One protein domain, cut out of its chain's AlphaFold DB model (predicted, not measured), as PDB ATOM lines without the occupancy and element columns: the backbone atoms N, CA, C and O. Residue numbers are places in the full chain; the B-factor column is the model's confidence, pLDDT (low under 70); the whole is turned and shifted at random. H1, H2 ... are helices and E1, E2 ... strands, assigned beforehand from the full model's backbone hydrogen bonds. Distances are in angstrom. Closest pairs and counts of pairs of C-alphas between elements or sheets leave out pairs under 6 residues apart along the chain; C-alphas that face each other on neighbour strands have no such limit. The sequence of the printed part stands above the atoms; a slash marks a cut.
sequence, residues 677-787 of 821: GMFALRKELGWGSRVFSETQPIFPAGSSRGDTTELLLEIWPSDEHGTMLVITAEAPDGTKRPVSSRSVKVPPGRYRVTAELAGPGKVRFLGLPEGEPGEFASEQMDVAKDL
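What this domain is: This is residues 677 to 787 of the 821 residues of an uncharacterized protein of Actinomadura sp. CNU-125 (UniProt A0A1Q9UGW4). Look for a sandwich of two strongly twisted sheets: a larger one of E1, E2, E3, E5 and E6, and, partly face to face with it, a smaller one of E4, E7 and E8. A short helix, H1, lies near E6 of the larger sheet, and the long unnamed stretch of residues 767 to 778 leads to it from E8. The printed part has 111 residues with eight named strands, E1 to E8 in order, then H1; the class is mostly strand. The larger sheet is branched at E1, the smaller runs E4, E7, E8, and neighbours in both are antiparallel. The whole is compact, with a radius of gyration of the C-alphas of 13.8 A and spans of 42 by 32 by 22 A.

How they stand to each other: Start at E1, residues 677 to 683. On one side of it find E2, residues 690 to 692, and E3, residues 696 to 699; on the other side is E5, residues 723 to 730. E1 and E2 form a hairpin, with N 682 and O 691 3.1 A apart; between the neighbours E1 and E3, N 678 and O 696 are within hydrogen-bond range at 2.8 A, and between the neighbours E1 and E5, N 679 and O 726 are within that range at 3.0 A. E5 forms a hairpin with E6, residues 736 to 744, with N 725 and O 742 2.8 A apart; E6 bends by 69 degrees at residue 739. In the other sheet, E7, residues 749 to 759, is the inner strand between E4, residues 708 to 715, and E8, residues 762 to 766. Look there for N 711 and O 753, 2.8 A apart, and, in the hairpin of E7 and E8, N 756 and O 764, 2.8 A apart. The facing parts of the two sheets are 10.0 A centre to centre, their strands at 35 degrees. The closest C-alphas of E3 and E4 are those of Ile 698 and Thr 709, 6.3 A apart. H1, residues 779 to 785, is on the larger sheet at a height of 8.4 A, over none of its strands, but only just: 2 of its C-alphas fall on E1. In H1, 2 of 3 O i to N i+4 pairs are within hydrogen-bond range.

Where its parts are: Find C-alpha 677 at (-17.053, 15.433, 31.142); E1 runs 20.3 A from there. E4 spans 20.4 A, E5 21.9 A and E6 21.5 A. E7 runs 28.5 A from C-alpha 749 at (-13.107, 2.446, 15.130) and bends by 52 degrees at residue 752. H1, 10.6 A long, ends at C-alpha 785, (-11.411, 7.186, 42.582).

The domain as a whole: The C-alphas of Gly 686 and Gly 702 are the two farthest apart, 42.3 A. The printed part has no cut, and its one long link joins E8 to H1. The mean pLDDT of the printed part is 70.7; 41 residues are under 70, among them 683 to 693 and 769 to 787.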
ATOM      1  N   GLY A 677     -18.001  15.857  32.156       88.50
ATOM      2  CA  GLY A 677     -17.053  15.433  31.142       88.50
ATOM      3  C   GLY A 677     -17.051  13.917  30.990       88.50
ATOM      4  O   GLY A 677     -17.626  13.188  31.797       88.50
ATOM      5  N   MET A 678     -16.385  13.442  29.949       86.38
ATOM      6  CA  MET A 678     -16.232  12.027  29.658       86.38
ATOM      7  C   MET A 678     -14.810  11.737  29.193       86.38
ATOM      8  O   MET A 678     -14.247  12.490  28.401       86.38
ATOM      9  N   PHE A 679     -14.249  10.613  29.626       80.56
ATOM     10  CA  PHE A 679     -13.044  10.049  29.025       80.56
ATOM     11  C   PHE A 679     -13.187   8.538  28.839       80.56
ATOM     12  O   PHE A 679     -13.980   7.881  29.514       80.56
ATOM     13  N   ALA A 680     -12.413   7.986  27.911       77.19
ATOM     14  CA  ALA A 680     -12.292   6.553  27.707       77.19
ATOM     15  C   ALA A 680     -11.039   6.033  28.425       77.19
ATOM     16  O   ALA A 680      -9.946   6.561  28.215       77.19
ATOM     17  N   LEU A 681     -11.188   5.000  29.253       71.69
ATOM     18  CA  LEU A 681     -10.091   4.265  29.874       71.69
ATOM     19  C   LEU A 681      -9.893   2.929  29.148       71.69
ATOM     20  O   LEU A 681     -10.851   2.184  28.928       71.69
ATOM     21  N   ARG A 682      -8.640   2.614  28.808       70.00
ATOM     22  CA  ARG A 682      -8.246   1.320  28.229       70.00
ATOM     23  C   ARG A 682      -7.021   0.741  28.927       70.00
ATOM     24  O   ARG A 682      -6.182   1.494  29.432       70.00
ATOM     25  N   LYS A 683      -6.871  -0.581  28.876       61.22
ATOM     26  CA  LYS A 683      -5.627  -1.272  29.239       61.22
ATOM     27  C   LYS A 683      -4.764  -1.450  27.991       61.22
ATOM     28  O   LYS A 683      -5.238  -1.906  26.955       61.22
ATOM     29  N   GLU A 684      -3.501  -1.052  28.066       60.25
ATOM     30  CA  GLU A 684      -2.567  -1.160  26.951       60.25
ATOM     31  C   GLU A 684      -2.061  -2.604  26.807       60.25
ATOM     32  O   GLU A 684      -1.522  -3.197  27.751       60.25
ATOM     33  N   LEU A 685      -2.250  -3.182  25.616       46.94
ATOM     34  CA  LEU A 685      -1.806  -4.536  25.290       46.94
ATOM     35  C   LEU A 685      -0.272  -4.624  25.395       46.94
ATOM     36  O   LEU A 685       0.457  -3.974  24.650       46.94
ATOM     37  N   GLY A 686       0.214  -5.440  26.336       45.69
ATOM     38  CA  GLY A 686       1.631  -5.800  26.487       45.69
ATOM     39  C   GLY A 686       2.372  -5.173  27.673       45.69
ATOM     40  O   GLY A 686       3.366  -5.747  28.105       45.69
ATOM     41  N   TRP A 687       1.894  -4.057  28.237       45.84
ATOM     42  CA  TRP A 687       2.605  -3.330  29.310       45.84
ATOM     43  C   TRP A 687       1.821  -3.228  30.623       45.84
ATOM     44  O   TRP A 687       2.386  -2.856  31.648       45.84
ATOM     45  N   GLY A 688       0.525  -3.560  30.623       46.31
ATOM     46  CA  GLY A 688      -0.330  -3.470  31.815       46.31
ATOM     47  C   GLY A 688      -0.641  -2.035  32.269       46.31
ATOM     48  O   GLY A 688      -1.452  -1.861  33.178       46.31
ATOM     49  N   SER A 689      -0.053  -1.022  31.624       50.31
ATOM     50  CA  SER A 689      -0.361   0.401  31.777       50.31
ATOM     51  C   SER A 689      -1.778   0.710  31.295       50.31
ATOM     52  O   SER A 689      -2.268   0.125  30.327       50.31
ATOM     53  N   ARG A 690      -2.458   1.643  31.967       59.25
ATOM     54  CA  ARG A 690      -3.754   2.167  31.519       59.25
ATOM     55  C   ARG A 690      -3.558   3.513  30.845       59.25
ATOM     56  O   ARG A 690      -2.803   4.346  31.336       59.25
ATOM     57  N   VAL A 691      -4.252   3.717  29.733       57.06
ATOM     58  CA  VAL A 691      -4.216   4.967  28.968       57.06
ATOM     59  C   VAL A 691      -5.613   5.570  28.991       57.06
ATOM     60  O   VAL A 691      -6.591   4.872  28.719       57.06
ATOM     61  N   PHE A 692      -5.705   6.854  29.329       67.06
ATOM     62  CA  PHE A 692      -6.941   7.628  29.269       67.06
ATOM     63  C   PHE A 692      -6.955   8.507  28.016       67.06
ATOM     64  O   PHE A 692      -5.912   8.997  27.574       67.06
ATOM     65  N   SER A 693      -8.134   8.704  27.431       66.75
ATOM     66  CA  SER A 693      -8.333   9.749  26.427       66.75
ATOM     67  C   SER A 693      -8.357  11.131  27.080       66.75
ATOM     68  O   SER A 693      -8.596  11.269  28.280       66.75
ATOM     69  N   GLU A 694      -8.196  12.176  26.272       70.38
ATOM     70  CA  GLU A 694      -8.513  13.537  26.703       70.38
ATOM     71  C   GLU A 694      -9.981  13.614  27.164       70.38
ATOM     72  O   GLU A 694     -10.858  12.978  26.566       70.38
ATOM     73  N   THR A 695     -10.246  14.338  28.258       74.56
ATOM     74  CA  THR A 695     -11.617  14.518  28.753       74.56
ATOM     75  C   THR A 695     -12.385  15.421  27.797       74.56
ATOM     76  O   THR A 695     -12.021  16.579  27.616       74.56
ATOM     77  N   GLN A 696     -13.482  14.923  27.240       83.44
ATOM     78  CA  GLN A 696     -14.402  15.704  26.422       83.44
ATOM     79  C   GLN A 696     -15.542  16.243  27.298       83.44
ATOM     80  O   GLN A 696     -16.158  15.454  28.018       83.44
ATOM     81  N   PRO A 697     -15.848  17.551  27.277       87.56
ATOM     82  CA  PRO A 697     -17.033  18.077  27.948       87.56
ATOM     83  C   PRO A 697     -18.290  17.561  27.239       87.56
ATOM     84  O   PRO A 697     -18.349  17.570  26.009       87.56
ATOM     85  N   ILE A 698     -19.288  17.113  28.004       91.69
ATOM     86  CA  ILE A 698     -20.525  16.553  27.444       91.69
ATOM     87  C   ILE A 698     -21.764  17.386  27.786       91.69
ATOM     88  O   ILE A 698     -22.554  17.678  26.891       91.69
ATOM     89  N   PHE A 699     -21.901  17.831  29.040       94.12
ATOM     90  CA  PHE A 699     -23.050  18.610  29.510       94.12
ATOM     91  C   PHE A 699     -22.592  19.739  30.442       94.12
ATOM     92  O   PHE A 699     -21.903  19.461  31.424       94.12
ATOM     93  N   PRO A 700     -22.943  21.010  30.178       93.25
ATOM     94  CA  PRO A 700     -22.675  22.097  31.115       93.25
ATOM     95  C   PRO A 700     -23.566  22.011  32.364       93.25
ATOM     96  O   PRO A 700     -24.652  21.428  32.326       93.25
ATOM     97  N   ALA A 701     -23.146  22.654  33.455       91.00
ATOM     98  CA  ALA A 701     -24.015  22.881  34.610       91.00
ATOM     99  C   ALA A 701     -25.335  23.552  34.173       91.00
ATOM    100  O   ALA A 701     -25.336  24.444  33.323       91.00
ATOM    101  N   GLY A 702     -26.456  23.107  34.737       90.25
ATOM    102  CA  GLY A 702     -27.812  23.501  34.352       90.25
ATOM    103  C   GLY A 702     -28.477  22.582  33.321       90.25
ATOM    104  O   GLY A 702     -29.684  22.708  33.114       90.25
ATOM    105  N   SER A 703     -27.737  21.652  32.701       92.56
ATOM    106  CA  SER A 703     -28.333  20.678  31.771       92.56
ATOM    107  C   SER A 703     -29.350  19.795  32.488       92.56
ATOM    108  O   SER A 703     -29.160  19.420  33.645       92.56
ATOM    109  N   SER A 704     -30.434  19.462  31.801       91.81
ATOM    110  CA  SER A 704     -31.578  18.745  32.359       91.81
ATOM    111  C   SER A 704     -31.834  17.441  31.613       91.81
ATOM    112  O   SER A 704     -31.302  17.185  30.531       91.81
ATOM    113  N   ARG A 705     -32.662  16.581  32.207       89.12
ATOM    114  CA  ARG A 705     -33.052  15.316  31.590       89.12
ATOM    115  C   ARG A 705     -33.599  15.524  30.172       89.12
ATOM    116  O   ARG A 705     -34.487  16.344  29.955       89.12
ATOM    117  N   GLY A 706     -33.106  14.719  29.237       88.81
ATOM    118  CA  GLY A 706     -33.442  14.779  27.817       88.81
ATOM    119  C   GLY A 706     -32.478  15.622  26.983       88.81
ATOM    120  O   GLY A 706     -32.540  15.541  25.758       88.81
ATOM    121  N   ASP A 707     -31.566  16.378  27.604       92.44
ATOM    122  CA  ASP A 707     -30.508  17.066  26.869       92.44
ATOM    123  C   ASP A 707     -29.585  16.049  26.193       92.44
ATOM    124  O   ASP A 707     -29.171  15.046  26.783       92.44
ATOM    125  N   THR A 708     -29.244  16.322  24.935       93.75
ATOM    126  CA  THR A 708     -28.399  15.447  24.122       93.75
ATOM    127  C   THR A 708     -27.195  16.185  23.564       93.75
ATOM    128  O   THR A 708     -27.323  17.319  23.107       93.75
ATOM    129  N   THR A 709     -26.056  15.503  23.504       92.62
ATOM    130  CA  THR A 709     -24.819  15.995  22.891       92.62
ATOM    131  C   THR A 709     -24.286  14.942  21.917       92.62
ATOM    132  O   THR A 709     -24.244  13.752  22.236       92.62
ATOM    133  N   GLU A 710     -23.882  15.353  20.714       90.69
ATOM    134  CA  GLU A 710     -23.189  14.464  19.773       90.69
ATOM    135  C   GLU A 710     -21.684  14.461  20.046       90.69
ATOM    136  O   GLU A 710     -21.053  15.510  20.163       90.69
ATOM    137  N   LEU A 711     -21.101  13.267  20.100       88.31
ATOM    138  CA  LEU A 711     -19.691  13.043  20.395       88.31
ATOM    139  C   LEU A 711     -19.085  12.120  19.343       88.31
ATOM    140  O   LEU A 711     -19.735  11.206  18.823       88.31
ATOM    141  N   LEU A 712     -17.809  12.347  19.049       85.44
ATOM    142  CA  LEU A 712     -17.010  11.432  18.248       85.44
ATOM    143  C   LEU A 712     -16.138  10.603  19.191       85.44
ATOM    144  O   LEU A 712     -15.144  11.096  19.725       85.44
ATOM    145  N   LEU A 713     -16.516   9.341  19.377       82.38
ATOM    146  CA  LEU A 713     -15.764   8.381  20.173       82.38
ATOM    147  C   LEU A 713     -14.779   7.631  19.285       82.38
ATOM    148  O   LEU A 713     -15.172   6.964  18.330       82.38
ATOM    149  N   GLU A 714     -13.494   7.713  19.610       79.12
ATOM    150  CA  GLU A 714     -12.462   6.899  18.975       79.12
ATOM    151  C   GLU A 714     -12.153   5.702  19.879       79.12
ATOM    152  O   GLU A 714     -11.509   5.835  20.920       79.12
ATOM    153  N   ILE A 715     -12.667   4.534  19.499       77.50
ATOM    154  CA  ILE A 715     -12.484   3.282  20.228       77.50
ATOM    155  C   ILE A 715     -11.268   2.572  19.646       77.50
ATOM    156  O   ILE A 715     -11.190   2.301  18.449       77.50
ATOM    157  N   TRP A 716     -10.305   2.280  20.507       70.44
ATOM    158  CA  TRP A 716      -9.045   1.643  20.140       70.44
ATOM    159  C   TRP A 716      -9.063   0.153  20.508       70.44
ATOM    160  O   TRP A 716      -9.915  -0.260  21.295       70.44
ATOM    161  N   PRO A 717      -8.134  -0.666  19.977       68.62
ATOM    162  CA  PRO A 717      -7.957  -2.035  20.453       68.62
ATOM    163  C   PRO A 717      -7.764  -2.055  21.974       68.62
ATOM    164  O   PRO A 717      -6.910  -1.337  22.496       68.62
ATOM    165  N   SER A 718      -8.575  -2.855  22.661       68.12
ATOM    166  CA  SER A 718      -8.532  -3.061  24.113       68.12
ATOM    167  C   SER A 718      -8.491  -4.564  24.412       68.12
ATOM    168  O   SER A 718      -8.549  -5.384  23.492       68.12
ATOM    169  N   ASP A 719      -8.348  -4.925  25.682       67.25
ATOM    170  CA  ASP A 719      -8.401  -6.312  26.147       67.25
ATOM    171  C   ASP A 719      -9.832  -6.892  26.090       67.25
ATOM    172  O   ASP A 719     -10.769  -6.288  25.560       67.25
ATOM    173  N   GLU A 720     -10.006  -8.111  26.601       60.41
ATOM    174  CA  GLU A 720     -11.286  -8.835  26.588       60.41
ATOM    175  C   GLU A 720     -12.435  -8.106  27.311       60.41
ATOM    176  O   GLU A 720     -13.611  -8.395  27.050       60.41
ATOM    177  N   HIS A 721     -12.068  -7.123  28.134       59.16
ATOM    178  CA  HIS A 721     -12.897  -6.254  28.958       59.16
ATOM    179  C   HIS A 721     -13.410  -5.001  28.227       59.16
ATOM    180  O   HIS A 721     -14.303  -4.322  28.726       59.16
ATOM    181  N   GLY A 722     -12.927  -4.710  27.013       71.19
ATOM    182  CA  GLY A 722     -13.425  -3.601  26.190       71.19
ATOM    183  C   GLY A 722     -12.896  -2.224  26.608       71.19
ATOM    184  O   GLY A 722     -11.856  -2.104  27.249       71.19
ATOM    185  N   THR A 723     -13.561  -1.152  26.169       74.38
ATOM    186  CA  THR A 723     -13.201   0.237  26.515       74.38
ATOM    187  C   THR A 723     -14.180   0.778  27.550       74.38
ATOM    188  O   THR A 723     -15.388   0.748  27.316       74.38
ATOM    189  N   MET A 724     -13.682   1.310  28.668       70.56
ATOM    190  CA  MET A 724     -14.532   1.902  29.700       70.56
ATOM    191  C   MET A 724     -14.775   3.380  29.411       70.56
ATOM    192  O   MET A 724     -13.840   4.172  29.370       70.56
ATOM    193  N   LEU A 725     -16.033   3.762  29.230       77.25
ATOM    194  CA  LEU A 725     -16.461   5.153  29.159       77.25
ATOM    195  C   LEU A 725     -16.768   5.628  30.577       77.25
ATOM    196  O   LEU A 725     -17.654   5.079  31.228       77.25
ATOM    197  N   VAL A 726     -16.039   6.628  31.060       75.88
ATOM    198  CA  VAL A 726     -16.213   7.197  32.399       75.88
ATOM    199  C   VAL A 726     -16.787   8.595  32.263       75.88
ATOM    200  O   VAL A 726     -16.198   9.438  31.587       75.88
ATOM    201  N   ILE A 727     -17.919   8.844  32.917       82.25
ATOM    202  CA  ILE A 727     -18.484  10.178  33.108       82.25
ATOM    203  C   ILE A 727     -17.946  10.744  34.410       82.25
ATOM    204  O   ILE A 727     -18.018  10.093  35.454       82.25
ATOM    205  N   THR A 728     -17.456  11.973  34.359       83.81
ATOM    206  CA  THR A 728     -16.968  12.703  35.525       83.81
ATOM    207  C   THR A 728     -17.733  13.993  35.720       83.81
ATOM    208  O   THR A 728     -17.964  14.703  34.745       83.81
ATOM    209  N   ALA A 729     -18.026  14.335  36.965       84.56
ATOM    210  CA  ALA A 729     -18.383  15.693  37.351       84.56
ATOM    211  C   ALA A 729     -17.133  16.438  37.830       84.56
ATOM    212  O   ALA A 729     -16.264  15.844  38.473       84.56
ATOM    213  N   GLU A 730     -17.039  17.726  37.520       82.31
ATOM    214  CA  GLU A 730     -16.025  18.610  38.099       82.31
ATOM    215  C   GLU A 730     -16.543  19.156  39.435       82.31
ATOM    216  O   GLU A 730     -17.522  19.894  39.468       82.31
ATOM    217  N   ALA A 731     -15.937  18.736  40.542       76.62
ATOM    218  CA  ALA A 731     -16.280  19.218  41.872       76.62
ATOM    219  C   ALA A 731     -15.833  20.687  42.055       76.62
ATOM    220  O   ALA A 731     -14.961  21.163  41.321       76.62
ATOM    221  N   PRO A 732     -16.382  21.428  43.040       73.75
ATOM    222  CA  PRO A 732     -16.039  22.837  43.268       73.75
ATOM    223  C   PRO A 732     -14.549  23.113  43.524       73.75
ATOM    224  O   PRO A 732     -14.082  24.230  43.311       73.75
ATOM    225  N   ASP A 733     -13.801  22.109  43.982       74.56
ATOM    226  CA  ASP A 733     -12.349  22.163  44.189       74.56
ATOM    227  C   ASP A 733     -11.537  21.946  42.892       74.56
ATOM    228  O   ASP A 733     -10.305  21.927  42.923       74.56
ATOM    229  N   GLY A 734     -12.216  21.794  41.750       71.00
ATOM    230  CA  GLY A 734     -11.634  21.527  40.435       71.00
ATOM    231  C   GLY A 734     -11.252  20.062  40.209       71.00
ATOM    232  O   GLY A 734     -10.709  19.724  39.153       71.00
ATOM    233  N   THR A 735     -11.506  19.171  41.173       73.25
ATOM    234  CA  THR A 735     -11.233  17.742  41.004       73.25
ATOM    235  C   THR A 735     -12.316  17.081  40.159       73.25
ATOM    236  O   THR A 735     -13.503  17.378  40.267       73.25
ATOM    237  N   LYS A 736     -11.918  16.156  39.283       74.31
ATOM    238  CA  LYS A 736     -12.867  15.366  38.493       74.31
ATOM    239  C   LYS A 736     -13.202  14.093  39.253       74.31
ATOM    240  O   LYS A 736     -12.317  13.285  39.522       74.31
ATOM    241  N   ARG A 737     -14.476  13.904  39.573       73.81
ATOM    242  CA  ARG A 737     -14.983  12.733  40.293       73.81
ATOM    243  C   ARG A 737     -15.814  11.873  39.344       73.81
ATOM    244  O   ARG A 737     -16.675  12.421  38.652       73.81
ATOM    245  N   PRO A 738     -15.585  10.552  39.272       69.44
ATOM    246  CA  PRO A 738     -16.429   9.677  38.469       69.44
ATOM    247  C   PRO A 738     -17.860   9.666  39.025       69.44
ATOM    248  O   PRO A 738     -18.059   9.470  40.221       69.44
ATOM    249  N   VAL A 739     -18.855   9.864  38.158       72.12
ATOM    250  CA  VAL A 739     -20.289   9.811  38.517       72.12
ATOM    251  C   VAL A 739     -21.005   8.616  37.901       72.12
ATOM    252  O   VAL A 739     -21.992   8.132  38.447       72.12
ATOM    253  N   SER A 740     -20.505   8.119  36.772       69.19
ATOM    254  CA  SER A 740     -20.997   6.914  36.112       69.19
ATOM    255  C   SER A 740     -19.888   6.333  35.248       69.19
ATOM    256  O   SER A 740     -19.022   7.061  34.762       69.19
ATOM    257  N   SER A 741     -19.904   5.024  35.030       68.06
ATOM    258  CA  SER A 741     -19.028   4.395  34.052       68.06
ATOM    259  C   SER A 741     -19.754   3.258  33.352       68.06
ATOM    260  O   SER A 741     -20.687   2.670  33.896       68.06
ATOM    261  N   ARG A 742     -19.352   2.978  32.115       64.69
ATOM    262  CA  ARG A 742     -19.921   1.908  31.305       64.69
ATOM    263  C   ARG A 742     -18.841   1.299  30.433       64.69
ATOM    264  O   ARG A 742     -18.162   2.018  29.704       64.69
ATOM    265  N   SER A 743     -18.719  -0.020  30.456       67.75
ATOM    266  CA  SER A 743     -17.849  -0.715  29.514       67.75
ATOM    267  C   SER A 743     -18.551  -0.972  28.189       67.75
ATOM    268  O   SER A 743     -19.735  -1.318  28.145       67.75
ATOM    269  N   VAL A 744     -17.809  -0.811  27.099       69.81
ATOM    270  CA  VAL A 744     -18.287  -1.032  25.739       69.81
ATOM    271  C   VAL A 744     -17.316  -1.956  25.012       69.81
ATOM    272  O   VAL A 744     -16.138  -1.632  24.835       69.81
ATOM    273  N   LYS A 745     -17.826  -3.098  24.537       73.75
ATOM    274  CA  LYS A 745     -17.086  -4.047  23.700       73.75
ATOM    275  C   LYS A 745     -17.583  -3.956  22.263       73.75
ATOM    276  O   LYS A 745     -18.505  -4.651  21.844       73.75
ATOM    277  N   VAL A 746     -16.971  -3.061  21.503       75.81
ATOM    278  CA  VAL A 746     -17.247  -2.886  20.072       75.81
ATOM    279  C   VAL A 746     -15.933  -2.915  19.294       75.81
ATOM    280  O   VAL A 746     -14.878  -2.657  19.882       75.81
ATOM    281  N   PRO A 747     -15.956  -3.242  17.989       77.12
ATOM    282  CA  PRO A 747     -14.750  -3.231  17.172       77.12
ATOM    283  C   PRO A 747     -14.020  -1.879  17.257       77.12
ATOM    284  O   PRO A 747     -14.682  -0.841  17.324       77.12
ATOM    285  N   PRO A 748     -12.679  -1.846  17.218       79.62
ATOM    286  CA  PRO A 748     -11.946  -0.589  17.154       79.62
ATOM    287  C   PRO A 748     -12.383   0.249  15.947       79.62
ATOM    288  O   PRO A 748     -12.538  -0.271  14.842       79.62
ATOM    289  N   GLY A 749     -12.595   1.544  16.152       82.12
ATOM    290  CA  GLY A 749     -13.107   2.446  15.130       82.12
ATOM    291  C   GLY A 749     -13.602   3.774  15.694       82.12
ATOM    292  O   GLY A 749     -13.629   3.998  16.902       82.12
ATOM    293  N   ARG A 750     -14.000   4.674  14.793       83.69
ATOM    294  CA  ARG A 750     -14.631   5.950  15.149       83.69
ATOM    295  C   ARG A 750     -16.143   5.807  15.101       83.69
ATOM    296  O   ARG A 750     -16.696   5.481  14.054       83.69
ATOM    297  N   TYR A 751     -16.794   6.114  16.211       84.12
ATOM    298  CA  TYR A 751     -18.236   6.044  16.377       84.12
ATOM    299  C   TYR A 751     -18.788   7.438  16.631       84.12
ATOM    300  O   TYR A 751     -18.286   8.172  17.482       84.12
ATOM    301  N   ARG A 752     -19.835   7.803  15.892       87.38
ATOM    302  CA  ARG A 752     -20.651   8.964  16.240       87.38
ATOM    303  C   ARG A 752     -21.707   8.496  17.222       87.38
ATOM    304  O   ARG A 752     -22.493   7.612  16.893       87.38
ATOM    305  N   VAL A 753     -21.688   9.071  18.413       87.44
ATOM    306  CA  VAL A 753     -22.530   8.645  19.526       87.44
ATOM    307  C   VAL A 753     -23.265   9.855  20.067       87.44
ATOM    308  O   VAL A 753     -22.685  10.929  20.202       87.44
ATOM    309  N   THR A 754     -24.540   9.680  20.375       88.81
ATOM    310  CA  THR A 754     -25.335  10.691  21.066       88.81
ATOM    311  C   THR A 754     -25.334  10.348  22.546       88.81
ATOM    312  O   THR A 754     -25.849   9.300  22.941       88.81
ATOM    313  N   ALA A 755     -24.726  11.204  23.363       88.50
ATOM    314  CA  ALA A 755     -24.916  11.165  24.802       88.50
ATOM    315  C   ALA A 755     -26.257  11.829  25.129       88.50
ATOM    316  O   ALA A 755     -26.502  12.947  24.688       88.50
ATOM    317  N   GLU A 756     -27.111  11.158  25.890       91.31
ATOM    318  CA  GLU A 756     -28.379  11.672  26.410       91.31
ATOM    319  C   GLU A 756     -28.300  11.703  27.938       91.31
ATOM    320  O   GLU A 756     -28.006  10.686  28.576       91.31
ATOM    321  N   LEU A 757     -28.569  12.862  28.536       89.06
ATOM    322  CA  LEU A 757     -28.669  13.004  29.980       89.06
ATOM    323  C   LEU A 757     -30.019  12.435  30.436       89.06
ATOM    324  O   LEU A 757     -31.068  13.030  30.209       89.06
ATOM    325  N   ALA A 758     -30.012  11.270  31.080       80.62
ATOM    326  CA  ALA A 758     -31.229  10.637  31.592       80.62
ATOM    327  C   ALA A 758     -31.650  11.183  32.974       80.62
ATOM    328  O   ALA A 758     -32.763  10.912  33.419       80.62
ATOM    329  N   GLY A 759     -30.760  11.932  33.629       85.00
ATOM    330  CA  GLY A 759     -30.919  12.573  34.935       85.00
ATOM    331  C   GLY A 759     -29.544  12.806  35.582       85.00
ATOM    332  O   GLY A 759     -28.531  12.361  35.025       85.00
ATOM    333  N   PRO A 760     -29.463  13.460  36.753       83.81
ATOM    334  CA  PRO A 760     -28.207  13.603  37.486       83.81
ATOM    335  C   PRO A 760     -27.516  12.249  37.712       83.81
ATOM    336  O   PRO A 760     -28.132  11.282  38.154       83.81
ATOM    337  N   GLY A 761     -26.234  12.163  37.353       78.88
ATOM    338  CA  GLY A 761     -25.415  10.950  37.437       78.88
ATOM    339  C   GLY A 761     -25.712   9.879  36.384       78.88
ATOM    340  O   GLY A 761     -25.066   8.835  36.392       78.88
ATOM    341  N   LYS A 762     -26.663  10.101  35.465       80.19
ATOM    342  CA  LYS A 762     -27.121   9.089  34.499       80.19
ATOM    343  C   LYS A 762     -26.972   9.596  33.067       80.19
ATOM    344  O   LYS A 762     -27.757  10.422  32.608       80.19
ATOM    345  N   VAL A 763     -26.010   9.046  32.328       82.62
ATOM    346  CA  VAL A 763     -25.812   9.348  30.902       82.62
ATOM    347  C   VAL A 763     -25.985   8.080  30.078       82.62
ATOM    348  O   VAL A 763     -25.356   7.056  30.341       82.62
ATOM    349  N   ARG A 764     -26.845   8.146  29.062       81.69
ATOM    350  CA  ARG A 764     -27.031   7.083  28.072       81.69
ATOM    351  C   ARG A 764     -26.255   7.417  26.812       81.69
ATOM    352  O   ARG A 764     -26.174   8.571  26.417       81.69
ATOM    353  N   PHE A 765     -25.725   6.392  26.161       82.81
ATOM    354  CA  PHE A 765     -25.035   6.518  24.883       82.81
ATOM    355  C   PHE A 765     -25.818   5.766  23.813       82.81
ATOM    356  O   PHE A 765     -26.015   4.554  23.929       82.81
ATOM    357  N   LEU A 766     -26.261   6.491  22.790       81.12
ATOM    358  CA  LEU A 766     -26.992   5.978  21.635       81.12
ATOM    359  C   LEU A 766     -26.077   5.979  20.403       81.12
ATOM    360  O   LEU A 766     -25.275   6.894  20.228       81.12
ATOM    361  N   GLY A 767     -26.207   4.981  19.527       71.50
ATOM    362  CA  GLY A 767     -25.433   4.900  18.275       71.50
ATOM    363  C   GLY A 767     -24.150   4.064  18.342       71.50
ATOM    364  O   GLY A 767     -23.452   3.938  17.337       71.50
ATOM    365  N   LEU A 768     -23.853   3.440  19.487       73.69
ATOM    366  CA  LEU A 768     -22.883   2.344  19.549       73.69
ATOM    367  C   LEU A 768     -23.536   1.050  19.024       73.69
ATOM    368  O   LEU A 768     -24.714   0.828  19.314       73.69
ATOM    369  N   PRO A 769     -22.812   0.203  18.267       63.72
ATOM    370  CA  PRO A 769     -23.295  -1.131  17.911       63.72
ATOM    371  C   PRO A 769     -23.729  -1.898  19.165       63.72
ATOM    372  O   PRO A 769     -23.071  -1.779  20.199       63.72
ATOM    373  N   GLU A 770     -24.798  -2.697  19.078       48.47
ATOM    374  CA  GLU A 770     -25.107  -3.675  20.127       48.47
ATOM    375  C   GLU A 770     -23.899  -4.610  20.283       48.47
ATOM    376  O   GLU A 770     -23.583  -5.402  19.397       48.47
ATOM    377  N   GLY A 771     -23.180  -4.451  21.387       47.06
ATOM    378  CA  GLY A 771     -22.043  -5.270  21.779       47.06
ATOM    379  C   GLY A 771     -22.246  -5.749  23.208       47.06
ATOM    380  O   GLY A 771     -22.924  -5.085  23.997       47.06
ATOM    381  N   GLU A 772     -21.682  -6.910  23.536       37.56
ATOM    382  CA  GLU A 772     -21.681  -7.418  24.909       37.56
ATOM    383  C   GLU A 772     -21.035  -6.372  25.840       37.56
ATOM    384  O   GLU A 772     -19.997  -5.805  25.489       37.56
ATOM    385  N   PRO A 773     -21.616  -6.048  27.007       44.38
ATOM    386  CA  PRO A 773     -20.924  -5.236  28.002       44.38
ATOM    387  C   PRO A 773     -19.596  -5.920  28.345       44.38
ATOM    388  O   PRO A 773     -19.575  -7.106  28.664       44.38
ATOM    389  N   GLY A 774     -18.475  -5.211  28.236       40.25
ATOM    390  CA  GLY A 774     -17.196  -5.769  28.663       40.25
ATOM    391  C   GLY A 774     -17.108  -5.789  30.193       40.25
ATOM    392  O   GLY A 774     -17.436  -4.800  30.840       40.25
ATOM    393  N   GLU A 775     -16.705  -6.904  30.797       34.09
ATOM    394  CA  GLU A 775     -16.476  -6.983  32.249       34.09
ATOM    395  C   GLU A 775     -15.334  -6.045  32.662       34.09
ATOM    396  O   GLU A 775     -14.335  -6.013  31.972       34.09
ATOM    397  N   PHE A 776     -15.404  -5.346  33.794       37.97
ATOM    398  CA  PHE A 776     -14.216  -4.805  34.470       37.97
ATOM    399  C   PHE A 776     -14.335  -5.118  35.966       37.97
ATOM    400  O   PHE A 776     -15.403  -4.947  36.544       37.97
ATOM    401  N   ALA A 777     -13.253  -5.600  36.584       33.47
ATOM    402  CA  ALA A 777     -13.227  -5.988  37.998       33.47
ATOM    403  C   ALA A 777     -13.352  -4.787  38.960       33.47
ATOM    404  O   ALA A 777     -12.892  -3.683  38.659       33.47
ATOM    405  N   SER A 778     -13.903  -5.034  40.151       33.28
ATOM    406  CA  SER A 778     -14.068  -4.101  41.280       33.28
ATOM    407  C   SER A 778     -12.782  -3.335  41.662       33.28
ATOM    408  O   SER A 778     -12.848  -2.131  41.916       33.28
ATOM    409  N   GLU A 779     -11.601  -3.964  41.551       32.94
ATOM    410  CA  GLU A 779     -10.268  -3.345  41.744       32.94
ATOM    411  C   GLU A 779      -9.999  -2.119  40.840       32.94
ATOM    412  O   GLU A 779      -9.072  -1.340  41.061       32.94
ATOM    413  N   GLN A 780     -10.770  -1.941  39.764       42.72
ATOM    414  CA  GLN A 780     -10.549  -0.888  38.772       42.72
ATOM    415  C   GLN A 780     -11.293   0.413  39.072       42.72
ATOM    416  O   GLN A 780     -10.904   1.457  38.541       42.72
ATOM    417  N   MET A 781     -12.321   0.355  39.918       38.97
ATOM    418  CA  MET A 781     -13.069   1.530  40.361       38.97
ATOM    419  C   MET A 781     -12.230   2.375  41.327       38.97
ATOM    420  O   MET A 781     -12.325   3.599  41.299       38.97
ATOM    421  N   ASP A 782     -11.333   1.744  42.090       38.91
ATOM    422  CA  ASP A 782     -10.373   2.434  42.958       38.91
ATOM    423  C   ASP A 782      -9.362   3.261  42.150       38.91
ATOM    424  O   ASP A 782      -9.107   4.410  42.488       38.91
ATOM    425  N   VAL A 783      -8.925   2.780  40.976       41.09
ATOM    426  CA  VAL A 783      -8.085   3.574  40.052       41.09
ATOM    427  C   VAL A 783      -8.817   4.821  39.544       41.09
ATOM    428  O   VAL A 783      -8.186   5.848  39.315       41.09
ATOM    429  N   ALA A 784     -10.141   4.753  39.359       41.84
ATOM    430  CA  ALA A 784     -10.941   5.908  38.951       41.84
ATOM    431  C   ALA A 784     -11.219   6.883  40.112       41.84
ATOM    432  O   ALA A 784     -11.352   8.083  39.873       41.84
ATOM    433  N   LYS A 785     -11.289   6.383  41.353       40.06
ATOM    434  CA  LYS A 785     -11.411   7.186  42.582       40.06
ATOM    435  C   LYS A 785     -10.099   7.897  42.942       40.06
ATOM    436  O   LYS A 785     -10.143   9.041  43.387       40.06
ATOM    437  N   ASP A 786      -8.958   7.271  42.652       38.78
ATOM    438  CA  ASP A 786      -7.604   7.796  42.888       38.78
ATOM    439  C   ASP A 786      -7.099   8.757  41.794       38.78
ATOM    440  O   ASP A 786      -5.959   9.225  41.852       38.78
ATOM    441  N   LEU A 787      -7.932   9.102  40.798       47.03
ATOM    442  CA  LEU A 787      -7.632  10.115  39.776       47.03
ATOM    443  C   LEU A 787      -7.667  11.536  40.370       47.03
ATOM    444  O   LEU A 787      -8.429  12.408  39.953       47.03
TER     445      LEU A 787